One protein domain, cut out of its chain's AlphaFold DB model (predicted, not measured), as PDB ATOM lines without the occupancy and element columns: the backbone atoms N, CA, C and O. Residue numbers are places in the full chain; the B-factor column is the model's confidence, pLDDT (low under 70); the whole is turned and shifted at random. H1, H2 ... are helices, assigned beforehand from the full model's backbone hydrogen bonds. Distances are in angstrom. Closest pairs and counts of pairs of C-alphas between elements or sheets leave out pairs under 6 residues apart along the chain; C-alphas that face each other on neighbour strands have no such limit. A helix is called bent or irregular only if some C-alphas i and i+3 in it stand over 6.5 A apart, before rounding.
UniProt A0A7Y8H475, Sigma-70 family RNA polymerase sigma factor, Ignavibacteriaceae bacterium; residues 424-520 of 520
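Overview. This is residues 424 to 520 of the 520 residues of the protein "Sigma-70 family RNA polymerase sigma factor" of Ignavibacteriaceae bacterium (UniProt A0A7Y8H475). Two helical hairpins, H1 with H2 and H3 with H4, stand side by side, and H6 packs on H3 on the side away from the first hairpin. The long helices run nearly along one direction, and short H5 packs on H4 near its beginning and meets H6 at a corner. The printed part has 97 residues with six named helices, H1 to H6 in chain order, and no named strand; its class is all helix, with mostly aligned helix packing. It is compact, with a radius of gyration of the C-alphas of 12.6 A, and spans 37 by 29 by 19 A.

Arrangement. H1, residues 432 to 443, and H2, residues 448 to 457, form a helical hairpin. They touch, with the C-alphas of Phe 441 and Thr 450 closest at 6.1 A, and run opposite ways at a shallow tilt of 31 degrees. H2 and H3, residues 460 to 472, are near each other. H3 and H4, residues 475 to 488, form the second hairpin and touch, with the C-alphas of Ile 470 and Arg 478 closest at 5.2 A; they run opposite ways at a shallow tilt of 17 degrees. H2 and H4 only just touch, with 3 pairs of C-alphas within 8 A, the closest being Leu 455 and Ala 484 at 6.1 A; they run the same way at a shallow tilt of 16 degrees. H4 touches H5, residues 497 to 501, with residues 478 to 482 alone, the C-alphas of Arg 478 and Leu 501 being closest at 6.5 A. H5 and H6, residues 505 to 518, touch only at the corner, and only just, with 3 pairs of C-alphas within 8 A, closest at Leu 500 and Met 508, 6.3 A. H6 touches H3, closest at the C-alphas of Gly 463 and Ile 515, 5.8 A, and they run opposite ways at a shallow tilt of 20 degrees. H4 and H6 are apart, as are H1 and H3. In H1, H2, H5 and H6 every O i to N i+4 pair is within hydrogen-bond range; in H3 it is 6 of 9 and in H4 8 of 10.

Along the chain. H1 begins at C-alpha 432, (137.903, 89.351, 23.954), and is 16.0 A long; H2 is 14.3 A. H3 is 19.3 A and irregular, with C-alphas 461 and 464 7.6 A apart. H4 is 20.6 A and irregular, with C-alphas 476 and 479 7.3 A apart; it ends at C-alpha 488, (123.592, 95.690, 10.709). H5 is 6.3 A. H6 is 20.1 A and ends at C-alpha 518, (130.465, 95.908, 3.961).

Size, cuts and confidence. The C-alphas farthest apart, of Ser 444 and Pro 493, are 37.6 A apart. The printed part has no cut and no long link. Residue 520 is the chain's last. Mean pLDDT of the printed part is 87.6; residue 445 and residues 516 to 520 are under 70.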
ATOM      1  N   ALA A 424     131.819  79.371  15.421       93.50
ATOM      2  CA  ALA A 424     131.787  80.322  14.317       93.50
ATOM      3  C   ALA A 424     133.192  80.910  14.099       93.50
ATOM      4  O   ALA A 424     133.921  81.096  15.079       93.50
ATOM      5  N   PRO A 425     133.572  81.240  12.855       96.00
ATOM      6  CA  PRO A 425     134.764  82.029  12.589       96.00
ATOM      7  C   PRO A 425     134.629  83.419  13.205       96.00
ATOM      8  O   PRO A 425     133.598  84.068  13.029       96.00
ATOM      9  N   VAL A 426     135.661  83.898  13.893       95.25
ATOM     10  CA  VAL A 426     135.676  85.207  14.555       95.25
ATOM     11  C   VAL A 426     136.848  86.031  14.043       95.25
ATOM     12  O   VAL A 426     137.937  85.508  13.815       95.25
ATOM     13  N   SER A 427     136.640  87.335  13.849       92.81
ATOM     14  CA  SER A 427     137.720  88.235  13.441       92.81
ATOM     15  C   SER A 427     138.851  88.222  14.471       92.81
ATOM     16  O   SER A 427     138.610  88.272  15.681       92.81
ATOM     17  N   ILE A 428     140.101  88.263  14.006       89.00
ATOM     18  CA  ILE A 428     141.262  88.442  14.890       89.00
ATOM     19  C   ILE A 428     141.260  89.788  15.625       89.00
ATOM     20  O   ILE A 428     141.931  89.939  16.639       89.00
ATOM     21  N   SER A 429     140.479  90.747  15.121       88.00
ATOM     22  CA  SER A 429     140.278  92.079  15.698       88.00
ATOM     23  C   SER A 429     139.028  92.188  16.585       88.00
ATOM     24  O   SER A 429     138.647  93.295  16.988       88.00
ATOM     25  N   ALA A 430     138.310  91.084  16.805       90.69
ATOM     26  CA  ALA A 430     137.149  91.070  17.684       90.69
ATOM     27  C   ALA A 430     137.571  91.305  19.141       90.69
ATOM     28  O   ALA A 430     138.698  91.013  19.537       90.69
ATOM     29  N   THR A 431     136.658  91.845  19.942       91.50
ATOM     30  CA  THR A 431     136.882  92.005  21.381       91.50
ATOM     31  C   THR A 431     136.984  90.644  22.063       91.50
ATOM     32  O   THR A 431     136.298  89.704  21.661       91.50
ATOM     33  N   GLU A 432     137.775  90.565  23.133       89.44
ATOM     34  CA  GLU A 432     137.903  89.351  23.954       89.44
ATOM     35  C   GLU A 432     136.544  88.851  24.468       89.44
ATOM     36  O   GLU A 432     136.294  87.652  24.449       89.44
ATOM     37  N   GLU A 433     135.637  89.759  24.841       91.19
ATOM     38  CA  GLU A 433     134.276  89.425  25.291       91.19
ATOM     39  C   GLU A 433     133.461  88.717  24.197       91.19
ATOM     40  O   GLU A 433     133.001  87.597  24.396       91.19
ATOM     41  N   PHE A 434     133.368  89.310  23.005       93.12
ATOM     42  CA  PHE A 434     132.701  88.690  21.854       93.12
ATOM     43  C   PHE A 434     133.275  87.309  21.499       93.12
ATOM     44  O   PHE A 434     132.525  86.367  21.250       93.12
ATOM     45  N   ARG A 435     134.607  87.167  21.498       90.62
ATOM     46  CA  ARG A 435     135.283  85.879  21.258       90.62
ATOM     47  C   ARG A 435     134.923  84.846  22.320       90.62
ATOM     48  O   ARG A 435     134.568  83.719  21.980       90.62
ATOM     49  N   TYR A 436     134.979  85.252  23.584       85.75
ATOM     50  CA  TYR A 436     134.616  84.415  24.715       85.75
ATOM     51  C   TYR A 436     133.162  83.944  24.628       85.75
ATOM     52  O   TYR A 436     132.899  82.761  24.822       85.75
ATOM     53  N   ASP A 437     132.226  84.827  24.275       90.31
ATOM     54  CA  ASP A 437     130.814  84.467  24.158       90.31
ATOM     55  C   ASP A 437     130.550  83.485  23.008       90.31
ATOM     56  O   ASP A 437     129.758  82.554  23.171       90.31
ATOM     57  N   ILE A 438     131.243  83.631  21.871       93.38
ATOM     58  CA  ILE A 438     131.189  82.650  20.775       93.38
ATOM     59  C   ILE A 438     131.660  81.277  21.272       93.38
ATOM     60  O   ILE A 438     130.950  80.285  21.100       93.38
ATOM     61  N   ASP A 439     132.813  81.202  21.938       86.62
ATOM     62  CA  ASP A 439     133.333  79.934  22.460       86.62
ATOM     63  C   ASP A 439     132.433  79.338  23.554       86.62
ATOM     64  O   ASP A 439     132.194  78.127  23.572       86.62
ATOM     65  N   LEU A 440     131.884  80.173  24.441       86.62
ATOM     66  CA  LEU A 440     130.936  79.771  25.480       86.62
ATOM     67  C   LEU A 440     129.676  79.151  24.864       86.62
ATOM     68  O   LEU A 440     129.202  78.110  25.334       86.62
ATOM     69  N   PHE A 441     129.162  79.758  23.791       88.75
ATOM     70  CA  PHE A 441     128.002  79.266  23.054       88.75
ATOM     71  C   PHE A 441     128.238  77.875  22.460       88.75
ATOM     72  O   PHE A 441     127.404  76.990  22.643       88.75
ATOM     73  N   PHE A 442     129.379  77.650  21.809       85.44
ATOM     74  CA  PHE A 442     129.649  76.374  21.138       85.44
ATOM     75  C   PHE A 442     130.180  75.273  22.057       85.44
ATOM     76  O   PHE A 442     129.894  74.100  21.826       85.44
ATOM     77  N   PHE A 443     130.942  75.614  23.099       84.19
ATOM     78  CA  PHE A 443     131.736  74.627  23.837       84.19
ATOM     79  C   PHE A 443     131.421  74.524  25.327       84.19
ATOM     80  O   PHE A 443     132.029  73.708  26.018       84.19
ATOM     81  N   SER A 444     130.527  75.351  25.870       78.75
ATOM     82  CA  SER A 444     130.289  75.406  27.321       78.75
ATOM     83  C   SER A 444     128.813  75.582  27.681       78.75
ATOM     84  O   SER A 444     128.476  76.195  28.689       78.75
ATOM     85  N   ASN A 445     127.926  74.978  26.879       68.69
ATOM     86  CA  ASN A 445     126.469  74.997  27.062       68.69
ATOM     87  C   ASN A 445     125.865  76.412  27.085       68.69
ATOM     88  O   ASN A 445     124.864  76.644  27.769       68.69
ATOM     89  N   GLY A 446     126.454  77.363  26.352       73.00
ATOM     90  CA  GLY A 446     125.862  78.685  26.198       73.00
ATOM     91  C   GLY A 446     124.468  78.580  25.574       73.00
ATOM     92  O   GLY A 446     124.234  77.864  24.602       73.00
ATOM     93  N   GLY A 447     123.514  79.253  26.207       80.50
ATOM     94  CA  GLY A 447     122.102  79.184  25.854       80.50
ATOM     95  C   GLY A 447     121.606  80.476  25.223       80.50
ATOM     96  O   GLY A 447     122.341  81.217  24.571       80.50
ATOM     97  N   ASP A 448     120.331  80.772  25.462       87.56
ATOM     98  CA  ASP A 448     119.665  81.931  24.869       87.56
ATOM     99  C   ASP A 448     120.310  83.262  25.292       87.56
ATOM    100  O   ASP A 448     120.437  84.148  24.454       87.56
ATOM    101  N   GLY A 449     120.777  83.376  26.542       88.62
ATOM    102  CA  GLY A 449     121.446  84.584  27.038       88.62
ATOM    103  C   GLY A 449     122.810  84.839  26.387       88.62
ATOM    104  O   GLY A 449     123.123  85.976  26.051       88.62
ATOM    105  N   THR A 450     123.596  83.789  26.133       91.50
ATOM    106  CA  THR A 450     124.885  83.917  25.430       91.50
ATOM    107  C   THR A 450     124.658  84.302  23.967       91.50
ATOM    108  O   THR A 450     125.315  85.210  23.473       91.50
ATOM    109  N   MET A 451     123.671  83.693  23.292       94.25
ATOM    110  CA  MET A 451     123.278  84.115  21.939       94.25
ATOM    111  C   MET A 451     122.832  85.584  21.914       94.25
ATOM    112  O   MET A 451     123.241  86.331  21.036       94.25
ATOM    113  N   GLU A 452     122.019  86.024  22.873       94.44
ATOM    114  CA  GLU A 452     121.600  87.425  22.963       94.44
ATOM    115  C   GLU A 452     122.789  88.376  23.163       94.44
ATOM    116  O   GLU A 452     122.862  89.409  22.499       94.44
ATOM    117  N   SER A 453     123.758  87.994  24.001       93.25
ATOM    118  CA  SER A 453     125.005  88.741  24.192       93.25
ATOM    119  C   SER A 453     125.795  88.886  22.886       93.25
ATOM    120  O   SER A 453     126.128  90.007  22.495       93.25
ATOM    121  N   ILE A 454     126.003  87.779  22.157       96.44
ATOM    122  CA  ILE A 454     126.678  87.771  20.847       96.44
ATOM    123  C   ILE A 454     125.984  88.743  19.889       96.44
ATOM    124  O   ILE A 454     126.627  89.613  19.306       96.44
ATOM    125  N   LEU A 455     124.663  88.623  19.732       97.12
ATOM    126  CA  LEU A 455     123.914  89.429  18.765       97.12
ATOM    127  C   LEU A 455     123.880  90.922  19.127       97.12
ATOM    128  O   LEU A 455     123.848  91.755  18.225       97.12
ATOM    129  N   ASN A 456     123.910  91.266  20.417       95.06
ATOM    130  CA  ASN A 456     123.954  92.657  20.881       95.06
ATOM    131  C   ASN A 456     125.339  93.298  20.710       95.06
ATOM    132  O   ASN A 456     125.436  94.508  20.505       95.06
ATOM    133  N   GLN A 457     126.406  92.504  20.809       95.12
ATOM    134  CA  GLN A 457     127.782  92.967  20.614       95.12
ATOM    135  C   GLN A 457     128.182  93.047  19.136       95.12
ATOM    136  O   GLN A 457     129.073  93.833  18.794       95.12
ATOM    137  N   ALA A 458     127.548  92.240  18.279       94.75
ATOM    138  CA  ALA A 458     127.887  92.121  16.869       94.75
ATOM    139  C   ALA A 458     127.821  93.467  16.138       94.75
ATOM    140  O   ALA A 458     126.869  94.240  16.255       94.75
ATOM    141  N   LYS A 459     128.848  93.731  15.333       91.44
ATOM    142  CA  LYS A 459     128.965  94.904  14.465       91.44
ATOM    143  C   LYS A 459     128.936  94.464  13.005       91.44
ATOM    144  O   LYS A 459     129.013  93.281  12.687       91.44
ATOM    145  N   ILE A 460     128.902  95.434  12.092       86.75
ATOM    146  CA  ILE A 460     128.958  95.184  10.639       86.75
ATOM    147  C   ILE A 460     130.162  94.292  10.272       86.75
ATOM    148  O   ILE A 460     130.025  93.340   9.499       86.75
ATOM    149  N   LYS A 461     131.320  94.521  10.910       86.12
ATOM    150  CA  LYS A 461     132.542  93.716  10.733       86.12
ATOM    151  C   LYS A 461     132.442  92.256  11.205       86.12
ATOM    152  O   LYS A 461     133.303  91.460  10.860       86.12
ATOM    153  N   ASP A 462     131.393  91.886  11.936       92.56
ATOM    154  CA  ASP A 462     131.155  90.518  12.423       92.56
ATOM    155  C   ASP A 462     130.133  89.761  11.549       92.56
ATOM    156  O   ASP A 462     129.774  88.621  11.828       92.56
ATOM    157  N   GLY A 463     129.681  90.365  10.448       93.06
ATOM    158  CA  GLY A 463     128.853  89.740   9.409       93.06
ATOM    159  C   GLY A 463     129.294  88.331   8.978       93.06
ATOM    160  O   GLY A 463     128.438  87.455   8.926       93.06
ATOM    161  N   TYR A 464     130.585  88.047   8.746       93.56
ATOM    162  CA  TYR A 464     131.035  86.678   8.427       93.56
ATOM    163  C   TYR A 464     130.817  85.691   9.578       93.56
ATOM    164  O   TYR A 464     130.449  84.537   9.340       93.56
ATOM    165  N   THR A 465     130.992  86.139  10.823       95.75
ATOM    166  CA  THR A 465     130.652  85.355  12.017       95.75
ATOM    167  C   THR A 465     129.155  85.065  12.039       95.75
ATOM    168  O   THR A 465     128.759  83.905  12.136       95.75
ATOM    169  N   LEU A 466     128.315  86.091  11.867       96.31
ATOM    170  CA  LEU A 466     126.857  85.941  11.852       96.31
ATOM    171  C   LEU A 466     126.375  85.046  10.704       96.31
ATOM    172  O   LEU A 466     125.524  84.188  10.915       96.31
ATOM    173  N   TRP A 467     126.949  85.179   9.510       95.44
ATOM    174  CA  TRP A 467     126.623  84.347   8.353       95.44
ATOM    175  C   TRP A 467     126.907  82.870   8.612       95.44
ATOM    176  O   TRP A 467     126.064  82.013   8.340       95.44
ATOM    177  N   ASN A 468     128.061  82.567   9.215       95.94
ATOM    178  CA  ASN A 468     128.379  81.207   9.635       95.94
ATOM    179  C   ASN A 468     127.411  80.728  10.727       95.94
ATOM    180  O   ASN A 468     126.916  79.606  10.634       95.94
ATOM    181  N   LEU A 469     127.068  81.577  11.708       94.56
ATOM    182  CA  LEU A 469     126.099  81.250  12.764       94.56
ATOM    183  C   LEU A 469     124.734  80.818  12.207       94.56
ATOM    184  O   LEU A 469     124.153  79.880  12.747       94.56
ATOM    185  N   ILE A 470     124.240  81.420  11.115       92.69
ATOM    186  CA  ILE A 470     122.973  81.012  10.466       92.69
ATOM    187  C   ILE A 470     123.004  79.514  10.088       92.69
ATOM    188  O   ILE A 470     121.990  78.816  10.235       92.69
ATOM    189  N   LYS A 471     124.164  79.020   9.622       88.31
ATOM    190  CA  LYS A 471     124.382  77.626   9.199       88.31
ATOM    191  C   LYS A 471     124.643  76.683  10.375       88.31
ATOM    192  O   LYS A 471     124.085  75.589  10.404       88.31
ATOM    193  N   ILE A 472     125.525  77.072  11.297       87.12
ATOM    194  CA  ILE A 472     126.117  76.141  12.274       87.12
ATOM    195  C   ILE A 472     125.415  76.149  13.638       87.12
ATOM    196  O   ILE A 472     125.517  75.171  14.377       87.12
ATOM    197  N   ALA A 473     124.710  77.227  13.998       86.50
ATOM    198  CA  ALA A 473     123.981  77.289  15.260       86.50
ATOM    199  C   ALA A 473     122.690  76.446  15.197       86.50
ATOM    200  O   ALA A 473     122.120  76.246  14.118       86.50
ATOM    201  N   PRO A 474     122.159  75.981  16.347       83.62
ATOM    202  CA  PRO A 474     120.862  75.315  16.396       83.62
ATOM    203  C   PRO A 474     119.761  76.138  15.715       83.62
ATOM    204  O   PRO A 474     119.633  77.339  15.955       83.62
ATOM    205  N   ALA A 475     118.907  75.475  14.927       86.50
ATOM    206  CA  ALA A 475     117.907  76.127  14.074       86.50
ATOM    207  C   ALA A 475     116.985  77.120  14.813       86.50
ATOM    208  O   ALA A 475     116.557  78.106  14.219       86.50
ATOM    209  N   LYS A 476     116.738  76.918  16.119       90.56
ATOM    210  CA  LYS A 476     115.941  77.833  16.959       90.56
ATOM    211  C   LYS A 476     116.496  79.264  17.045       90.56
ATOM    212  O   LYS A 476     115.749  80.178  17.375       90.56
ATOM    213  N   TYR A 477     117.787  79.465  16.778       91.44
ATOM    214  CA  TYR A 477     118.424  80.785  16.810       91.44
ATOM    215  C   TYR A 477     118.457  81.477  15.451       91.44
ATOM    216  O   TYR A 477     118.722  82.676  15.396       91.44
ATOM    217  N   ARG A 478     118.179  80.748  14.363       93.44
ATOM    218  CA  ARG A 478     118.394  81.225  12.994       93.44
ATOM    219  C   ARG A 478     117.671  82.535  12.715       93.44
ATOM    220  O   ARG A 478     118.273  83.451  12.168       93.44
ATOM    221  N   GLU A 479     116.419  82.652  13.150       95.56
ATOM    222  CA  GLU A 479     115.645  83.880  12.970       95.56
ATOM    223  C   GLU A 479     116.264  85.078  13.689       95.56
ATOM    224  O   GLU A 479     116.444  86.125  13.074       95.56
ATOM    225  N   LYS A 480     116.683  84.906  14.948       96.94
ATOM    226  CA  LYS A 480     117.336  85.973  15.717       96.94
ATOM    227  C   LYS A 480     118.646  86.422  15.064       96.94
ATOM    228  O   LYS A 480     118.931  87.616  15.044       96.94
ATOM    229  N   ILE A 481     119.422  85.479  14.526       96.50
ATOM    230  CA  ILE A 481     120.688  85.770  13.841       96.50
ATOM    231  C   ILE A 481     120.428  86.546  12.543       96.50
ATOM    232  O   ILE A 481     121.077  87.562  12.305       96.50
ATOM    233  N   VAL A 482     119.457  86.112  11.728       95.62
ATOM    234  CA  VAL A 482     119.075  86.818  10.492       95.62
ATOM    235  C   VAL A 482     118.564  88.225  10.807       95.62
ATOM    236  O   VAL A 482     118.991  89.180  10.164       95.62
ATOM    237  N   ASP A 483     117.729  88.382  11.834       95.75
ATOM    238  CA  ASP A 483     117.229  89.693  12.257       95.75
ATOM    239  C   ASP A 483     118.351  90.613  12.752       95.75
ATOM    240  O   ASP A 483     118.333  91.812  12.475       95.75
ATOM    241  N   ALA A 484     119.338  90.079  13.476       96.06
ATOM    242  CA  ALA A 484     120.514  90.842  13.885       96.06
ATOM    243  C   ALA A 484     121.338  91.287  12.670       96.06
ATOM    244  O   ALA A 484     121.711  92.454  12.579       96.06
ATOM    245  N   LEU A 485     121.555  90.397  11.702       93.38
ATOM    246  CA  LEU A 485     122.293  90.712  10.481       93.38
ATOM    247  C   LEU A 485     121.573  91.793   9.657       93.38
ATOM    248  O   LEU A 485     122.200  92.768   9.254       93.38
ATOM    249  N   MET A 486     120.249  91.696   9.509       93.00
ATOM    250  CA  MET A 486     119.424  92.702   8.822       93.00
ATOM    251  C   MET A 486     119.422  94.078   9.509       93.00
ATOM    252  O   MET A 486     119.178  95.091   8.855       93.00
ATOM    253  N   LYS A 487     119.675  94.143  10.824       93.50
ATOM    254  CA  LYS A 487     119.857  95.419  11.542       93.50
ATOM    255  C   LYS A 487     121.218  96.052  11.263       93.50
ATOM    256  O   LYS A 487     121.338  97.271  11.343       93.50
ATOM    257  N   LEU A 488     122.231  95.234  10.983       90.19
ATOM    258  CA  LEU A 488     123.592  95.690  10.709       90.19
ATOM    259  C   LEU A 488     123.769  96.103   9.248       90.19
ATOM    260  O   LEU A 488     124.514  97.038   8.970       90.19
ATOM    261  N   MET A 489     123.083  95.432   8.321       86.62
ATOM    262  CA  MET A 489     123.216  95.687   6.890       86.62
ATOM    263  C   MET A 489     121.942  95.335   6.109       86.62
ATOM    264  O   MET A 489     121.214  94.420   6.500       86.62
ATOM    265  N   PRO A 490     121.654  96.040   4.997       84.12
ATOM    266  CA  PRO A 490     120.517  95.712   4.147       84.12
ATOM    267  C   PRO A 490     120.703  94.347   3.476       84.12
ATOM    268  O   PRO A 490     121.822  93.909   3.212       84.12
ATOM    269  N   LEU A 491     119.586  93.688   3.159       85.19
ATOM    270  CA  LEU A 491     119.619  92.467   2.362       85.19
ATOM    271  C   LEU A 491     119.995  92.790   0.905       85.19
ATOM    272  O   LEU A 491     119.419  93.724   0.333       85.19
ATOM    273  N   PRO A 492     120.910  92.025   0.282       81.69
ATOM    274  CA  PRO A 492     121.261  92.223  -1.118       81.69
ATOM    275  C   PRO A 492     120.074  91.954  -2.064       81.69
ATOM    276  O   PRO A 492     119.144  91.218  -1.707       81.69
ATOM    277  N   PRO A 493     120.086  92.513  -3.291       78.81
ATOM    278  CA  PRO A 493     119.034  92.287  -4.276       78.81
ATOM    279  C   PRO A 493     118.769  90.798  -4.519       78.81
ATOM    280  O   PRO A 493     119.695  89.984  -4.538       78.81
ATOM    281  N   GLU A 494     117.495  90.457  -4.732       81.31
ATOM    282  CA  GLU A 494     117.032  89.079  -4.978       81.31
ATOM    283  C   GLU A 494     117.223  88.127  -3.782       81.31
ATOM    284  O   GLU A 494     117.077  86.913  -3.919       81.31
ATOM    285  N   THR A 495     117.482  88.665  -2.587       86.38
ATOM    286  CA  THR A 495     117.437  87.914  -1.326       86.38
ATOM    287  C   THR A 495     116.261  88.358  -0.458       86.38
ATOM    288  O   THR A 495     115.760  89.478  -0.571       86.38
ATOM    289  N   ASN A 496     115.771  87.462   0.397       91.00
ATOM    290  CA  ASN A 496     114.718  87.763   1.363       91.00
ATOM    291  C   ASN A 496     114.909  86.946   2.649       91.00
ATOM    292  O   ASN A 496     115.620  85.940   2.658       91.00
ATOM    293  N   LYS A 497     114.270  87.383   3.742       94.44
ATOM    294  CA  LYS A 497     114.391  86.735   5.059       94.44
ATOM    295  C   LYS A 497     114.027  85.247   4.998       94.44
ATOM    296  O   LYS A 497     114.763  84.430   5.536       94.44
ATOM    297  N   GLU A 498     112.938  84.890   4.321       94.19
ATOM    298  CA  GLU A 498     112.460  83.504   4.216       94.19
ATOM    299  C   GLU A 498     113.506  82.576   3.580       94.19
ATOM    300  O   GLU A 498     113.851  81.545   4.154       94.19
ATOM    301  N   GLY A 499     114.107  82.978   2.461       89.44
ATOM    302  CA  GLY A 499     115.135  82.180   1.803       89.44
ATOM    303  C   GLY A 499     116.438  82.066   2.601       89.44
ATOM    304  O   GLY A 499     117.111  81.041   2.501       89.44
ATOM    305  N   LEU A 500     116.769  83.050   3.447       90.75
ATOM    306  CA  LEU A 500     117.879  82.932   4.404       90.75
ATOM    307  C   LEU A 500     117.554  81.962   5.550       90.75
ATOM    308  O   LEU A 500     118.417  81.191   5.965       90.75
ATOM    309  N   LEU A 501     116.310  81.944   6.046       91.69
ATOM    310  CA  LEU A 501     115.870  80.979   7.062       91.69
ATOM    311  C   LEU A 501     115.881  79.535   6.535       91.69
ATOM    312  O   LEU A 501     116.192  78.605   7.286       91.69
ATOM    313  N   GLU A 502     115.580  79.362   5.250       90.75
ATOM    314  CA  GLU A 502     115.644  78.087   4.527       90.75
ATOM    315  C   GLU A 502     117.060  77.708   4.065       90.75
ATOM    316  O   GLU A 502     117.248  76.611   3.544       90.75
ATOM    317  N   LEU A 503     118.058  78.579   4.270       85.81
ATOM    318  CA  LEU A 503     119.442  78.391   3.818       85.81
ATOM    319  C   LEU A 503     119.563  78.176   2.296       85.81
ATOM    320  O   LEU A 503     120.393  77.383   1.846       85.81
ATOM    321  N   ARG A 504     118.749  78.864   1.483       85.94
ATOM    322  CA  ARG A 504     118.808  78.735   0.016       85.94
ATOM    323  C   ARG A 504     120.214  79.104  -0.486       85.94
ATOM    324  O   ARG A 504     120.632  80.242  -0.251       85.94
ATOM    325  N   PRO A 505     120.931  78.206  -1.196       79.06
ATOM    326  CA  PRO A 505     122.347  78.401  -1.522       79.06
ATOM    327  C   PRO A 505     122.648  79.722  -2.234       79.06
ATOM    328  O   PRO A 505     123.553  80.443  -1.829       79.06
ATOM    329  N   GLU A 506     121.843  80.089  -3.232       81.44
ATOM    330  CA  GLU A 506     122.021  81.327  -4.001       81.44
ATOM    331  C   GLU A 506     121.881  82.589  -3.136       81.44
ATOM    332  O   GLU A 506     122.639  83.543  -3.298       81.44
ATOM    333  N   MET A 507     120.937  82.599  -2.189       87.31
ATOM    334  CA  MET A 507     120.725  83.745  -1.298       87.31
ATOM    335  C   MET A 507     121.795  83.820  -0.210       87.31
ATOM    336  O   MET A 507     122.253  84.913   0.116       87.31
ATOM    337  N   MET A 508     122.225  82.669   0.315       86.69
ATOM    338  CA  MET A 508     123.345  82.600   1.253       86.69
ATOM    339  C   MET A 508     124.639  83.084   0.597       86.69
ATOM    340  O   MET A 508     125.376  83.839   1.226       86.69
ATOM    341  N   GLN A 509     124.887  82.722  -0.665       82.88
ATOM    342  CA  GLN A 509     126.050  83.199  -1.409       82.88
ATOM    343  C   GLN A 509     125.993  84.713  -1.640       82.88
ATOM    344  O   GLN A 509     126.937  85.413  -1.300       82.88
ATOM    345  N   ARG A 510     124.861  85.250  -2.109       80.75
ATOM    346  CA  ARG A 510     124.702  86.705  -2.289       80.75
ATOM    347  C   ARG A 510     124.888  87.481  -0.991       80.75
ATOM    348  O   ARG A 510     125.467  88.562  -0.999       80.75
ATOM    349  N   LEU A 511     124.407  86.934   0.126       84.88
ATOM    350  CA  LEU A 511     124.630  87.528   1.439       84.88
ATOM    351  C   LEU A 511     126.113  87.516   1.825       84.88
ATOM    352  O   LEU A 511     126.601  88.505   2.363       84.88
ATOM    353  N   LEU A 512     126.825  86.423   1.542       85.19
ATOM    354  CA  LEU A 512     128.265  86.320   1.774       85.19
ATOM    355  C   LEU A 512     129.039  87.368   0.961       85.19
ATOM    356  O   LEU A 512     129.925  88.033   1.503       85.19
ATOM    357  N   ASP A 513     128.664  87.544  -0.305       78.19
ATOM    358  CA  ASP A 513     129.251  88.543  -1.199       78.19
ATOM    359  C   ASP A 513     129.006  89.964  -0.658       78.19
ATOM    360  O   ASP A 513     129.937  90.764  -0.561       78.19
ATOM    361  N   GLU A 514     127.779  90.263  -0.215       81.50
ATOM    362  CA  GLU A 514     127.404  91.558   0.372       81.50
ATOM    363  C   GLU A 514     128.124  91.839   1.700       81.50
ATOM    364  O   GLU A 514     128.539  92.970   1.964       81.50
ATOM    365  N   ILE A 515     128.344  90.828   2.543       79.38
ATOM    366  CA  ILE A 515     129.187  90.966   3.741       79.38
ATOM    367  C   ILE A 515     130.610  91.349   3.336       79.38
ATOM    368  O   ILE A 515     131.179  92.273   3.914       79.38
ATOM    369  N   GLY A 516     131.161  90.718   2.298       69.56
ATOM    370  CA  GLY A 516     132.472  91.090   1.767       69.56
ATOM    371  C   GLY A 516     132.564  92.527   1.266       69.56
ATOM    372  O   GLY A 516     133.641  93.116   1.331       69.56
ATOM    373  N   ILE A 517     131.448  93.118   0.830       62.19
ATOM    374  CA  ILE A 517     131.369  94.540   0.470       62.19
ATOM    375  C   ILE A 517     131.398  95.432   1.720       62.19
ATOM    376  O   ILE A 517     132.063  96.467   1.715       62.19
ATOM    377  N   ASN A 518     130.686  95.055   2.785       56.66
ATOM    378  CA  ASN A 518     130.465  95.908   3.961       56.66
ATOM    379  C   ASN A 518     131.562  95.821   5.039       56.66
ATOM    380  O   ASN A 518     131.577  96.642   5.955       56.66
ATOM    381  N   GLN A 519     132.462  94.841   4.957       61.25
ATOM    382  CA  GLN A 519     133.539  94.631   5.936       61.25
ATOM    383  C   GLN A 519     134.914  95.156   5.513       61.25
ATOM    384  O   GLN A 519     135.885  94.963   6.247       61.25
ATOM    385  N   ARG A 520     134.998  95.799   4.346       47.09
ATOM    386  CA  ARG A 520     136.228  96.403   3.829       47.09
ATOM    387  C   ARG A 520     136.321  97.887   4.148       47.09
ATOM    388  O   ARG A 520     135.304  98.597   3.969       47.09
TER     389      ARG A 520